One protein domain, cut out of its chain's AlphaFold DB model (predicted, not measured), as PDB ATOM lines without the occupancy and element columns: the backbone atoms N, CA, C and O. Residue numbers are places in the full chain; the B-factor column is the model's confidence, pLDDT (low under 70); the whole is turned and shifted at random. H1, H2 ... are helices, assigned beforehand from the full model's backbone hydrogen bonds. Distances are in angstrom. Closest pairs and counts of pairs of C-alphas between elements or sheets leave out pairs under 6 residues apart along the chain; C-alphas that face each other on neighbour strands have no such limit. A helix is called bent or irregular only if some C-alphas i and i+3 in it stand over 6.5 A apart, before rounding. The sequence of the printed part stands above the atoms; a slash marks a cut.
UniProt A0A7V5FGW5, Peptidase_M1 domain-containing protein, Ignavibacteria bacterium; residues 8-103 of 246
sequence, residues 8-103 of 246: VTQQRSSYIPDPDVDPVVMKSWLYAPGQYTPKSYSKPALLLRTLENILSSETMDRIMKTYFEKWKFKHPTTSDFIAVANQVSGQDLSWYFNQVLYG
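What this domain is: This is residues 8 to 103 of the 246 residues of the protein "Peptidase_M1 domain-containing protein" of Ignavibacteria bacterium (UniProt A0A7V5FGW5). A long helix, H2, runs through the middle of the domain; H1 packs at a slant on its first half, and the long link of residues 16 to 35 makes a wide loop at the end where H2 begins. At the other end of H2 the chain turns a corner into H3, H4 packs on H3, and the short H5 folds back close to H2. The printed part has 96 residues with five named helices, in the order H1, H2, H3, H4, H5, and no named strand; its class is all helix, with 62 residues in the helices. The whole is compact, with a radius of gyration of the C-alphas of 13.9 A, and spans 36 by 27 by 23 A.

Where its parts are: H1 is residues 8 to 15, 10.5 A from first to last C-alpha, and begins at C-alpha 8 at (33.892, -40.147, 5.113). H2 is residues 36 to 55, 27.8 A long, from C-alpha 36 at (20.192, -28.672, 8.344). It is irregular: C-alphas 40 and 43 are 7.0 A apart. H3 is residues 57 to 71, 20.7 A long, and H4 is residues 78 to 89, 16.5 A long. H5 is residues 94 to 100, 10.0 A long, and ends at C-alpha 100 at (20.082, -43.185, 14.446).

How they stand to each other: H1 and H2 touch, H2 with residues 37 to 46 alone; the closest C-alphas, those of Gln 11 and Ser 42, are 4.7 A apart. The two run opposite ways at a steep tilt of 45 degrees. H2 and H3 only just touch, with 3 pairs of C-alphas within 8 A, and touch only at the corner by their link; the closest C-alphas, of Glu 52 and Met 60, are 5.5 A apart. Their steep tilt is 58 degrees. H3 touches H4, opposite ways at a steep tilt of 50 degrees, with the C-alphas of Ile 63 and Ala 85 closest at 5.5 A. H5 is close but not clearly touching to H2, the closest C-alphas being those of Leu 47 and Val 100, 7.1 A apart. H5 is also close but not clearly touching to H4, with the C-alphas of Ile 82 and Phe 97 closest at 7.9 A. H1 is apart from H3, H4 and H5, and H3 is apart from H5. In H1, H3 and H4 every O i to N i+4 pair is within hydrogen-bond range; in H2 14 of 16 are, and in H5 2 of 3.

The domain as a whole: The two C-alphas farthest apart, of Pro 33 and Gly 90, are 38.7 A apart. The printed part has no cut. The link from H1 to H2 is long, with 20 residues; those from H2 to H3 and from H4 to H5 are tight, and that from H3 to H4 is short. The mean pLDDT of the printed part is 96.0, and no printed residue is under 70.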
ATOM      1  N   VAL A   8      34.394 -39.794   3.773       89.94
ATOM      2  CA  VAL A   8      33.892 -40.147   5.113       89.94
ATOM      3  C   VAL A   8      34.395 -39.143   6.146       89.94
ATOM      4  O   VAL A   8      33.610 -38.632   6.943       89.94
ATOM      5  N   THR A   9      35.679 -38.789   6.098       91.06
ATOM      6  CA  THR A   9      36.279 -37.796   7.002       91.06
ATOM      7  C   THR A   9      35.609 -36.427   6.876       91.06
ATOM      8  O   THR A   9      35.352 -35.772   7.888       91.06
ATOM      9  N   GLN A  10      35.255 -36.009   5.658       92.38
ATOM     10  CA  GLN A  10      34.510 -34.772   5.436       92.38
ATOM     11  C   GLN A  10      33.126 -34.827   6.098       92.38
ATOM     12  O   GLN A  10      32.786 -33.919   6.860       92.38
ATOM     13  N   GLN A  11      32.351 -35.898   5.892       94.56
ATOM     14  CA  GLN A  11      31.035 -36.034   6.535       94.56
ATOM     15  C   GLN A  11      31.153 -36.068   8.066       94.56
ATOM     16  O   GLN A  11      30.380 -35.417   8.768       94.56
ATOM     17  N   ARG A  12      32.173 -36.752   8.597       94.25
ATOM     18  CA  ARG A  12      32.469 -36.785  10.037       94.25
ATOM     19  C   ARG A  12      32.755 -35.398  10.599       94.25
ATOM     20  O   ARG A  12      32.151 -35.035  11.600       94.25
ATOM     21  N   SER A  13      33.591 -34.596   9.937       93.44
ATOM     22  CA  SER A  13      33.888 -33.225  10.387       93.44
ATOM     23  C   SER A  13      32.650 -32.326  10.465       93.44
ATOM     24  O   SER A  13      32.594 -31.438  11.309       93.44
ATOM     25  N   SER A  14      31.640 -32.585   9.629       93.44
ATOM     26  CA  SER A  14      30.362 -31.876   9.674       93.44
ATOM     27  C   SER A  14      29.419 -32.399  10.762       93.44
ATOM     28  O   SER A  14      28.572 -31.637  11.213       93.44
ATOM     29  N   TYR A  15      29.511 -33.675  11.141       94.31
ATOM     30  CA  TYR A  15      28.610 -34.320  12.103       94.31
ATOM     31  C   TYR A  15      29.085 -34.202  13.561       94.31
ATOM     32  O   TYR A  15      28.272 -33.950  14.446       94.31
ATOM     33  N   ILE A  16      30.386 -34.382  13.805       94.75
ATOM     34  CA  ILE A  16      30.989 -34.484  15.146       94.75
ATOM     35  C   ILE A  16      30.748 -33.272  16.062       94.75
ATOM     36  O   ILE A  16      30.618 -33.514  17.258       94.75
ATOM     37  N   PRO A  17      30.708 -32.007  15.587       94.56
ATOM     38  CA  PRO A  17      30.548 -30.864  16.489       94.56
ATOM     39  C   PRO A  17      29.261 -30.896  17.321       94.56
ATOM     40  O   PRO A  17      29.307 -30.592  18.507       94.56
ATOM     41  N   ASP A  18      28.148 -31.321  16.715       94.00
ATOM     42  CA  ASP A  18      26.818 -31.341  17.334       94.00
ATOM     43  C   ASP A  18      26.134 -32.697  17.074       94.00
ATOM     44  O   ASP A  18      25.153 -32.792  16.322       94.00
ATOM     45  N   PRO A  19      26.653 -33.808  17.623       93.50
ATOM     46  CA  PRO A  19      26.239 -35.140  17.202       93.50
ATOM     47  C   PRO A  19      24.844 -35.519  17.726       93.50
ATOM     48  O   PRO A  19      24.166 -36.358  17.116       93.50
ATOM     49  N   ASP A  20      24.399 -34.851  18.791       93.75
ATOM     50  CA  ASP A  20      23.193 -35.108  19.579       93.75
ATOM     51  C   ASP A  20      22.086 -34.046  19.432       93.75
ATOM     52  O   ASP A  20      21.040 -34.138  20.071       93.75
ATOM     53  N   VAL A  21      22.268 -33.061  18.552       92.25
ATOM     54  CA  VAL A  21      21.243 -32.047  18.253       92.25
ATOM     55  C   VAL A  21      20.332 -32.529  17.129       92.25
ATOM     56  O   VAL A  21      20.841 -32.893  16.081       92.25
ATOM     57  N   ASP A  22      19.013 -32.483  17.303       94.06
ATOM     58  CA  ASP A  22      17.991 -32.832  16.300       94.06
ATOM     59  C   ASP A  22      18.061 -34.266  15.694       94.06
ATOM     60  O   ASP A  22      19.128 -34.852  15.475       94.06
ATOM     61  N   PRO A  23      16.911 -34.895  15.392       95.19
ATOM     62  CA  PRO A  23      16.889 -36.154  14.651       95.19
ATOM     63  C   PRO A  23      17.115 -35.921  13.148       95.19
ATOM     64  O   PRO A  23      16.928 -34.820  12.639       95.19
ATOM     65  N   VAL A  24      17.471 -36.977  12.409       94.88
ATOM     66  CA  VAL A  24      17.609 -36.924  10.936       94.88
ATOM     67  C   VAL A  24      16.251 -36.747  10.259       94.88
ATOM     68  O   VAL A  24      16.124 -36.080   9.233       94.88
ATOM     69  N   VAL A  25      15.218 -37.394  10.798       94.44
ATOM     70  CA  VAL A  25      13.869 -37.317  10.238       94.44
ATOM     71  C   VAL A  25      13.120 -36.172  10.905       94.44
ATOM     72  O   VAL A  25      12.434 -36.350  11.909       94.44
ATOM     73  N   MET A  26      13.252 -34.981  10.325       93.00
ATOM     74  CA  MET A  26      12.542 -33.780  10.754       93.00
ATOM     75  C   MET A  26      12.243 -32.857   9.566       93.00
ATOM     76  O   MET A  26      12.915 -32.892   8.535       93.00
ATOM     77  N   LYS A  27      11.217 -32.009   9.704       94.25
ATOM     78  CA  LYS A  27      10.934 -30.940   8.738       94.25
ATOM     79  C   LYS A  27      12.093 -29.945   8.715       94.25
ATOM     80  O   LYS A  27      12.514 -29.468   9.763       94.25
ATOM     81  N   SER A  28      12.550 -29.574   7.522       91.62
ATOM     82  CA  SER A  28      13.782 -28.798   7.337       91.62
ATOM     83  C   SER A  28      13.799 -27.441   8.051       91.62
ATOM     84  O   SER A  28      14.848 -26.992   8.490       91.62
ATOM     85  N   TRP A  29      12.644 -26.790   8.195       93.56
ATOM     86  CA  TRP A  29      12.511 -25.493   8.872       93.56
ATOM     87  C   TRP A  29      12.408 -25.586  10.400       93.56
ATOM     88  O   TRP A  29      12.295 -24.556  11.058       93.56
ATOM     89  N   LEU A  30      12.392 -26.797  10.962       96.56
ATOM     90  CA  LEU A  30      12.423 -27.017  12.410       96.56
ATOM     91  C   LEU A  30      13.838 -27.295  12.930       96.56
ATOM     92  O   LEU A  30      14.014 -27.350  14.141       96.56
ATOM     93  N   TYR A  31      14.830 -27.465  12.046       96.31
ATOM     94  CA  TYR A  31      16.218 -27.647  12.468       96.31
ATOM     95  C   TYR A  31      16.734 -26.423  13.209       96.31
ATOM     96  O   TYR A  31      16.497 -25.283  12.795       96.31
ATOM     97  N   ALA A  32      17.514 -26.672  14.259       95.81
ATOM     98  CA  ALA A  32      18.297 -25.636  14.897       95.81
ATOM     99  C   ALA A  32      19.244 -24.964  13.873       95.81
ATOM    100  O   ALA A  32      19.658 -25.589  12.884       95.81
ATOM    101  N   PRO A  33      19.607 -23.683  14.077       95.31
ATOM    102  CA  PRO A  33      20.506 -22.968  13.177       95.31
ATOM    103  C   PRO A  33      21.794 -23.759  12.902       95.31
ATOM    104  O   PRO A  33      22.461 -24.219  13.822       95.31
ATOM    105  N   GLY A  34      22.134 -23.937  11.622       94.00
ATOM    106  CA  GLY A  34      23.322 -24.688  11.197       94.00
ATOM    107  C   GLY A  34      23.168 -26.216  11.154       94.00
ATOM    108  O   GLY A  34      24.015 -26.874  10.556       94.00
ATOM    109  N   GLN A  35      22.079 -26.792  11.680       95.75
ATOM    110  CA  GLN A  35      21.913 -28.253  11.762       95.75
ATOM    111  C   GLN A  35      21.323 -28.904  10.508       95.75
ATOM    112  O   GLN A  35      21.445 -30.115  10.328       95.75
ATOM    113  N   TYR A  36      20.757 -28.123   9.581       95.00
ATOM    114  CA  TYR A  36      20.192 -28.672   8.344       95.00
ATOM    115  C   TYR A  36      21.200 -29.543   7.579       95.00
ATOM    116  O   TYR A  36      20.875 -30.670   7.205       95.00
ATOM    117  N   THR A  37      22.430 -29.054   7.382       94.88
ATOM    118  CA  THR A  37      23.451 -29.778   6.615       94.88
ATOM    119  C   THR A  37      23.926 -31.051   7.333       94.88
ATOM    120  O   THR A  37      23.803 -32.130   6.744       94.88
ATOM    121  N   PRO A  38      24.390 -30.993   8.603       95.50
ATOM    122  CA  PRO A  38      24.802 -32.186   9.339       95.50
ATOM    123  C   PRO A  38      23.721 -33.266   9.437       95.50
ATOM    124  O   PRO A  38      24.036 -34.452   9.347       95.50
ATOM    125  N   LYS A  39      22.450 -32.882   9.613       95.75
ATOM    126  CA  LYS A  39      21.355 -33.835   9.857       95.75
ATOM    127  C   LYS A  39      20.691 -34.342   8.584       95.75
ATOM    128  O   LYS A  39      20.257 -35.489   8.568       95.75
ATOM    129  N   SER A  40      20.682 -33.554   7.508       95.12
ATOM    130  CA  SER A  40      20.084 -33.962   6.225       95.12
ATOM    131  C   SER A  40      21.075 -34.629   5.267       95.12
ATOM    132  O   SER A  40      20.640 -35.340   4.366       95.12
ATOM    133  N   TYR A  41      22.387 -34.436   5.454       94.50
ATOM    134  CA  TYR A  41      23.414 -34.990   4.560       94.50
ATOM    135  C   TYR A  41      24.462 -35.814   5.310       94.50
ATOM    136  O   TYR A  41      24.607 -37.008   5.044       94.50
ATOM    137  N   SER A  42      25.149 -35.219   6.286       96.44
ATOM    138  CA  SER A  42      26.339 -35.828   6.893       96.44
ATOM    139  C   SER A  42      26.022 -37.071   7.730       96.44
ATOM    140  O   SER A  42      26.546 -38.151   7.458       96.44
ATOM    141  N   LYS A  43      25.113 -36.964   8.708       96.31
ATOM    142  CA  LYS A  43      24.668 -38.096   9.540       96.31
ATOM    143  C   LYS A  43      23.998 -39.200   8.695       96.31
ATOM    144  O   LYS A  43      24.362 -40.358   8.898       96.31
ATOM    145  N   PRO A  44      23.117 -38.901   7.712       96.44
ATOM    146  CA  PRO A  44      22.599 -39.891   6.759       96.44
ATOM    147  C   PRO A  44      23.668 -40.644   5.964       96.44
ATOM    148  O   PRO A  44      23.585 -41.861   5.820       96.44
ATOM    149  N   ALA A  45      24.697 -39.952   5.474       96.50
ATOM    150  CA  ALA A  45      25.790 -40.612   4.768       96.50
ATOM    151  C   ALA A  45      26.554 -41.573   5.697       96.50
ATOM    152  O   ALA A  45      26.813 -42.720   5.332       96.50
ATOM    153  N   LEU A  46      26.859 -41.135   6.924       96.94
ATOM    154  CA  LEU A  46      27.574 -41.949   7.913       96.94
ATOM    155  C   LEU A  46      26.755 -43.143   8.408       96.94
ATOM    156  O   LEU A  46      27.317 -44.226   8.582       96.94
ATOM    157  N   LEU A  47      25.443 -42.985   8.614       96.25
ATOM    158  CA  LEU A  47      24.591 -44.099   9.033       96.25
ATOM    159  C   LEU A  47      24.422 -45.128   7.910       96.25
ATOM    160  O   LEU A  47      24.535 -46.321   8.162       96.25
ATOM    161  N   LEU A  48      24.262 -44.707   6.652       97.12
ATOM    162  CA  LEU A  48      24.206 -45.661   5.539       97.12
ATOM    163  C   LEU A  48      25.541 -46.387   5.357       97.12
ATOM    164  O   LEU A  48      25.548 -47.600   5.169       97.12
ATOM    165  N   ARG A  49      26.670 -45.683   5.500       97.31
ATOM    166  CA  ARG A  49      27.997 -46.309   5.442       97.31
ATOM    167  C   ARG A  49      28.245 -47.275   6.603       97.31
ATOM    168  O   ARG A  49      28.804 -48.345   6.400       97.31
ATOM    169  N   THR A  50      27.798 -46.933   7.810       97.38
ATOM    170  CA  THR A  50      27.864 -47.842   8.967       97.38
ATOM    171  C   THR A  50      26.994 -49.080   8.733       97.38
ATOM    172  O   THR A  50      27.434 -50.195   8.994       97.38
ATOM    173  N   LEU A  51      25.782 -48.909   8.196       97.56
ATOM    174  CA  LEU A  51      24.892 -50.018   7.856       97.56
ATOM    175  C   LEU A  51      25.500 -50.935   6.785       97.56
ATOM    176  O   LEU A  51      25.407 -52.153   6.907       97.56
ATOM    177  N   GLU A  52      26.151 -50.367   5.766       97.81
ATOM    178  CA  GLU A  52      26.905 -51.127   4.763       97.81
ATOM    179  C   GLU A  52      28.004 -51.968   5.421       97.81
ATOM    180  O   GLU A  52      28.102 -53.160   5.147       97.81
ATOM    181  N   ASN A  53      28.783 -51.388   6.337       96.50
ATOM    182  CA  ASN A  53      29.838 -52.113   7.045       96.50
ATOM    183  C   ASN A  53      29.287 -53.250   7.929       96.50
ATOM    184  O   ASN A  53      29.954 -54.268   8.099       96.50
ATOM    185  N   ILE A  54      28.072 -53.102   8.471       95.56
ATOM    186  CA  ILE A  54      27.390 -54.143   9.262       95.56
ATOM    187  C   ILE A  54      26.848 -55.266   8.361       95.56
ATOM    188  O   ILE A  54      26.961 -56.440   8.706       95.56
ATOM    189  N   LEU A  55      26.245 -54.925   7.217       96.38
ATOM    190  CA  LEU A  55      25.569 -55.885   6.331       96.38
ATOM    191  C   LEU A  55      26.457 -56.463   5.221       96.38
ATOM    192  O   LEU A  55      26.038 -57.424   4.569       96.38
ATOM    193  N   SER A  56      27.650 -55.897   5.018       96.75
ATOM    194  CA  SER A  56      28.524 -55.979   3.835       96.75
ATOM    195  C   SER A  56      28.071 -55.146   2.628       96.75
ATOM    196  O   SER A  56      26.876 -54.921   2.400       96.75
ATOM    197  N   SER A  57      29.046 -54.759   1.796       96.88
ATOM    198  CA  SER A  57      28.815 -54.039   0.539       96.88
ATOM    199  C   SER A  57      27.924 -54.816  -0.433       96.88
ATOM    200  O   SER A  57      27.030 -54.227  -1.025       96.88
ATOM    201  N   GLU A  58      28.064 -56.143  -0.532       98.19
ATOM    202  CA  GLU A  58      27.222 -56.959  -1.423       98.19
ATOM    203  C   GLU A  58      25.734 -56.882  -1.039       98.19
ATOM    204  O   GLU A  58      24.850 -56.774  -1.894       98.19
ATOM    205  N   THR A  59      25.424 -56.922   0.258       98.19
ATOM    206  CA  THR A  59      24.039 -56.776   0.725       98.19
ATOM    207  C   THR A  59      23.531 -55.357   0.505       98.19
ATOM    208  O   THR A  59      22.401 -55.198   0.043       98.19
ATOM    209  N   MET A  60      24.348 -54.335   0.772       98.25
ATOM    210  CA  MET A  60      23.970 -52.943   0.513       98.25
ATOM    211  C   MET A  60      23.698 -52.691  -0.977       98.25
ATOM    212  O   MET A  60      22.679 -52.092  -1.316       98.25
ATOM    213  N   ASP A  61      24.522 -53.219  -1.878       98.56
ATOM    214  CA  ASP A  61      24.316 -53.107  -3.325       98.56
ATOM    215  C   ASP A  61      22.984 -53.733  -3.752       98.56
ATOM    216  O   ASP A  61      22.223 -53.146  -4.531       98.56
ATOM    217  N   ARG A  62      22.640 -54.901  -3.193       98.62
ATOM    218  CA  ARG A  62      21.331 -55.534  -3.421       98.62
ATOM    219  C   ARG A  62      20.180 -54.691  -2.871       98.62
ATOM    220  O   ARG A  62      19.147 -54.601  -3.540       98.62
ATOM    221  N   ILE A  63      20.339 -54.064  -1.700       98.62
ATOM    222  CA  ILE A  63      19.345 -53.144  -1.118       98.62
ATOM    223  C   ILE A  63      19.118 -51.970  -2.069       98.62
ATOM    224  O   ILE A  63      17.982 -51.727  -2.480       98.62
ATOM    225  N   MET A  64      20.190 -51.289  -2.478       98.50
ATOM    226  CA  MET A  64      20.126 -50.115  -3.350       98.50
ATOM    227  C   MET A  64      19.530 -50.449  -4.717       98.50
ATOM    228  O   MET A  64      18.641 -49.737  -5.190       98.50
ATOM    229  N   LYS A  65      19.941 -51.570  -5.325       98.56
ATOM    230  CA  LYS A  65      19.377 -52.057  -6.590       98.56
ATOM    231  C   LYS A  65      17.881 -52.343  -6.469       98.56
ATOM    232  O   LYS A  65      17.099 -51.898  -7.304       98.56
ATOM    233  N   THR A  66      17.467 -53.054  -5.422       98.62
ATOM    234  CA  THR A  66      16.053 -53.397  -5.198       98.62
ATOM    235  C   THR A  66      15.212 -52.150  -4.936       98.62
ATOM    236  O   THR A  66      14.104 -52.024  -5.460       98.62
ATOM    237  N   TYR A  67      15.745 -51.207  -4.157       98.62
ATOM    238  CA  TYR A  67      15.091 -49.937  -3.866       98.62
ATOM    239  C   TYR A  67      14.878 -49.129  -5.147       98.62
ATOM    240  O   TYR A  67      13.751 -48.716  -5.427       98.62
ATOM    241  N   PHE A  68      15.925 -48.989  -5.965       98.38
ATOM    242  CA  PHE A  68      15.844 -48.320  -7.259       98.38
ATOM    243  C   PHE A  68      14.808 -48.979  -8.178       98.38
ATOM    244  O   PHE A  68      13.917 -48.298  -8.673       98.38
ATOM    245  N   GLU A  69      14.857 -50.299  -8.371       98.44
ATOM    246  CA  GLU A  69      13.923 -50.990  -9.270       98.44
ATOM    247  C   GLU A  69      12.455 -50.851  -8.840       98.44
ATOM    248  O   GLU A  69      11.567 -50.697  -9.683       98.44
ATOM    249  N   LYS A  70      12.186 -50.858  -7.529       98.19
ATOM    250  CA  LYS A  70      10.829 -50.761  -6.971       98.19
ATOM    251  C   LYS A  70      10.256 -49.341  -7.030       98.19
ATOM    252  O   LYS A  70       9.040 -49.171  -7.210       98.19
ATOM    253  N   TRP A  71      11.119 -48.340  -6.866       98.25
ATOM    254  CA  TRP A  71      10.732 -46.944  -6.653       98.25
ATOM    255  C   TRP A  71      11.170 -45.974  -7.750       98.25
ATOM    256  O   TRP A  71      10.846 -44.788  -7.664       98.25
ATOM    257  N   LYS A  72      11.837 -46.445  -8.808       97.56
ATOM    258  CA  LYS A  72      12.119 -45.630  -9.995       97.56
ATOM    259  C   LYS A  72      10.833 -44.977 -10.511       97.56
ATOM    260  O   LYS A  72       9.796 -45.630 -10.630       97.56
ATOM    261  N   PHE A  73      10.924 -43.675 -10.794       97.56
ATOM    262  CA  PHE A  73       9.814 -42.816 -11.235       97.56
ATOM    263  C   PHE A  73       8.660 -42.648 -10.222       97.56
ATOM    264  O   PHE A  73       7.536 -42.344 -10.615       97.56
ATOM    265  N   LYS A  74       8.925 -42.831  -8.919       97.62
ATOM    266  CA  LYS A  74       7.976 -42.593  -7.812       97.62
ATOM    267  C   LYS A  74       8.573 -41.637  -6.766       97.62
ATOM    268  O   LYS A  74       9.729 -41.236  -6.874       97.62
ATOM    269  N   HIS A  75       7.791 -41.314  -5.732       96.88
ATOM    270  CA  HIS A  75       8.197 -40.486  -4.587       96.88
ATOM    271  C   HIS A  75       8.276 -41.322  -3.297       96.88
ATOM    272  O   HIS A  75       7.363 -41.250  -2.472       96.88
ATOM    273  N   PRO A  76       9.312 -42.163  -3.135       97.50
ATOM    274  CA  PRO A  76       9.481 -42.962  -1.930       97.50
ATOM    275  C   PRO A  76       9.781 -42.092  -0.707       97.50
ATOM    276  O   PRO A  76      10.345 -41.000  -0.795       97.50
ATOM    277  N   THR A  77       9.434 -42.634   0.448       95.81
ATOM    278  CA  THR A  77       9.686 -42.077   1.774       95.81
ATOM    279  C   THR A  77      10.777 -42.868   2.502       95.81
ATOM    280  O   THR A  77      11.192 -43.945   2.070       95.81
ATOM    281  N   THR A  78      11.227 -42.376   3.657       95.19
ATOM    282  CA  THR A  78      12.197 -43.087   4.505       95.19
ATOM    283  C   THR A  78      11.735 -44.502   4.871       95.19
ATOM    284  O   THR A  78      12.538 -45.433   4.849       95.19
ATOM    285  N   SER A  79      10.441 -44.698   5.154       96.25
ATOM    286  CA  SER A  79       9.900 -46.025   5.477       96.25
ATOM    287  C   SER A  79       9.975 -46.994   4.301       96.25
ATOM    288  O   SER A  79      10.171 -48.187   4.514       96.25
ATOM    289  N   ASP A  80       9.885 -46.497   3.066       98.00
ATOM    290  CA  ASP A  80      10.002 -47.332   1.870       98.00
ATOM    291  C   ASP A  80      11.420 -47.881   1.690       98.00
ATOM    292  O   ASP A  80      11.590 -49.038   1.296       98.00
ATOM    293  N   PHE A  81      12.439 -47.080   2.020       97.81
ATOM    294  CA  PHE A  81      13.827 -47.539   2.046       97.81
ATOM    295  C   PHE A  81      14.054 -48.574   3.152       97.81
ATOM    296  O   PHE A  81      14.582 -49.651   2.876       97.81
ATOM    297  N   ILE A  82      13.604 -48.289   4.382       97.81
ATOM    298  CA  ILE A  82      13.737 -49.210   5.525       97.81
ATOM    299  C   ILE A  82      13.062 -50.554   5.218       97.81
ATOM    300  O   ILE A  82      13.639 -51.607   5.479       97.81
ATOM    301  N   ALA A  83      11.879 -50.537   4.597       98.31
ATOM    302  CA  ALA A  83      11.178 -51.754   4.202       98.31
ATOM    303  C   ALA A  83      11.985 -52.594   3.197       98.31
ATOM    304  O   ALA A  83      12.048 -53.815   3.333       98.31
ATOM    305  N   VAL A  84      12.634 -51.962   2.210       98.50
ATOM    306  CA  VAL A  84      13.519 -52.670   1.269       98.50
ATOM    307  C   VAL A  84      14.769 -53.199   1.973       98.50
ATOM    308  O   VAL A  84      15.152 -54.343   1.733       98.50
ATOM    309  N   ALA A  85      15.375 -52.409   2.861       98.44
ATOM    310  CA  ALA A  85      16.543 -52.824   3.629       98.44
ATOM    311  C   ALA A  85      16.240 -54.058   4.497       98.44
ATOM    312  O   ALA A  85      16.986 -55.036   4.442       98.44
ATOM    313  N   ASN A  86      15.108 -54.069   5.208       98.38
ATOM    314  CA  ASN A  86      14.649 -55.224   5.987       98.38
ATOM    315  C   ASN A  86      14.385 -56.440   5.086       98.38
ATOM    316  O   ASN A  86      14.869 -57.538   5.355       98.38
ATOM    317  N   GLN A  87      13.667 -56.240   3.975       98.25
ATOM    318  CA  GLN A  87      13.322 -57.312   3.040       98.25
ATOM    319  C   GLN A  87      14.567 -57.991   2.446       98.25
ATOM    320  O   GLN A  87      14.620 -59.215   2.373       98.25
ATOM    321  N   VAL A  88      15.549 -57.211   1.987       98.38
ATOM    322  CA  VAL A  88      16.736 -57.738   1.295       98.38
ATOM    323  C   VAL A  88      17.774 -58.290   2.273       98.38
ATOM    324  O   VAL A  88      18.416 -59.292   1.963       98.38
ATOM    325  N   SER A  89      17.939 -57.665   3.443       97.56
ATOM    326  CA  SER A  89      18.853 -58.170   4.479       97.56
ATOM    327  C   SER A  89      18.319 -59.418   5.187       97.56
ATOM    328  O   SER A  89      19.108 -60.173   5.750       97.56
ATOM    329  N   GLY A  90      16.999 -59.642   5.165       97.44
ATOM    330  CA  GLY A  90      16.348 -60.716   5.918       97.44
ATOM    331  C   GLY A  90      16.347 -60.480   7.433       97.44
ATOM    332  O   GLY A  90      16.139 -61.423   8.192       97.44
ATOM    333  N   GLN A  91      16.606 -59.245   7.875       96.19
ATOM    334  CA  GLN A  91      16.712 -58.854   9.280       96.19
ATOM    335  C   GLN A  91      15.727 -57.727   9.597       96.19
ATOM    336  O   GLN A  91      15.392 -56.914   8.738       96.19
ATOM    337  N   ASP A  92      15.291 -57.648  10.853       96.75
ATOM    338  CA  ASP A  92      14.607 -56.459  11.356       96.75
ATOM    339  C   ASP A  92      15.644 -55.404  11.767       96.75
ATOM    340  O   ASP A  92      16.297 -55.536  12.801       96.75
ATOM    341  N   LEU A  93      15.814 -54.358  10.956       97.25
ATOM    342  CA  LEU A  93      16.753 -53.259  11.203       97.25
ATOM    343  C   LEU A  93      16.142 -52.127  12.044       97.25
ATOM    344  O   LEU A  93      16.766 -51.071  12.195       97.25
ATOM    345  N   SER A  94      14.946 -52.308  12.621       95.56
ATOM    346  CA  SER A  94      14.335 -51.305  13.501       95.56
ATOM    347  C   SER A  94      15.217 -50.969  14.704       95.56
ATOM    348  O   SER A  94      15.267 -49.804  15.098       95.56
ATOM    349  N   TRP A  95      15.977 -51.932  15.245       94.19
ATOM    350  CA  TRP A  95      16.932 -51.673  16.332       94.19
ATOM    351  C   TRP A  95      17.984 -50.626  15.943       94.19
ATOM    352  O   TRP A  95      18.400 -49.846  16.792       94.19
ATOM    353  N   TYR A  96      18.383 -50.568  14.672       96.00
ATOM    354  CA  TYR A  96      19.361 -49.613  14.167       96.00
ATOM    355  C   TYR A  96      18.690 -48.273  13.845       96.00
ATOM    356  O   TYR A  96      18.988 -47.247  14.462       96.00
ATOM    357  N   PHE A  97      17.721 -48.283  12.923       96.19
ATOM    358  CA  PHE A  97      17.112 -47.063  12.388       96.19
ATOM    359  C   PHE A  97      16.365 -46.238  13.442       96.19
ATOM    360  O   PHE A  97      16.454 -45.010  13.410       96.19
ATOM    361  N   ASN A  98      15.690 -46.871  14.410       94.94
ATOM    362  CA  ASN A  98      14.978 -46.144  15.470       94.94
ATOM    363  C   ASN A  98      15.916 -45.233  16.272       94.94
ATOM    364  O   ASN A  98      15.534 -44.122  16.631       94.94
ATOM    365  N   GLN A  99      17.154 -45.673  16.500       95.00
ATOM    366  CA  GLN A  99      18.136 -44.926  17.280       95.00
ATOM    367  C   GLN A  99      18.796 -43.810  16.459       95.00
ATOM    368  O   GLN A  99      18.908 -42.683  16.939       95.00
ATOM    369  N   VAL A 100      19.234 -44.109  15.227       94.94
ATOM    370  CA  VAL A 100      20.082 -43.185  14.446       94.94
ATOM    371  C   VAL A 100      19.312 -42.226  13.533       94.94
ATOM    372  O   VAL A 100      19.829 -41.145  13.247       94.94
ATOM    373  N   LEU A 101      18.105 -42.590  13.074       94.56
ATOM    374  CA  LEU A 101      17.283 -41.734  12.205       94.56
ATOM    375  C   LEU A 101      16.297 -40.875  12.993       94.56
ATOM    376  O   LEU A 101      16.196 -39.670  12.762       94.56
ATOM    377  N   TYR A 102      15.549 -41.507  13.894       94.12
ATOM    378  CA  TYR A 102      14.457 -40.859  14.621       94.12
ATOM    379  C   TYR A 102      14.891 -40.330  15.990       94.12
ATOM    380  O   TYR A 102      14.243 -39.441  16.536       94.12
ATOM    381  N   GLY A 103      15.990 -40.856  16.534       92.94
ATOM    382  CA  GLY A 103      16.588 -40.398  17.779       92.94
ATOM    383  C   GLY A 103      17.663 -39.327  17.582       92.94
ATOM    384  O   GLY A 103      18.276 -39.182  16.521       92.94
TER     385      GLY A 103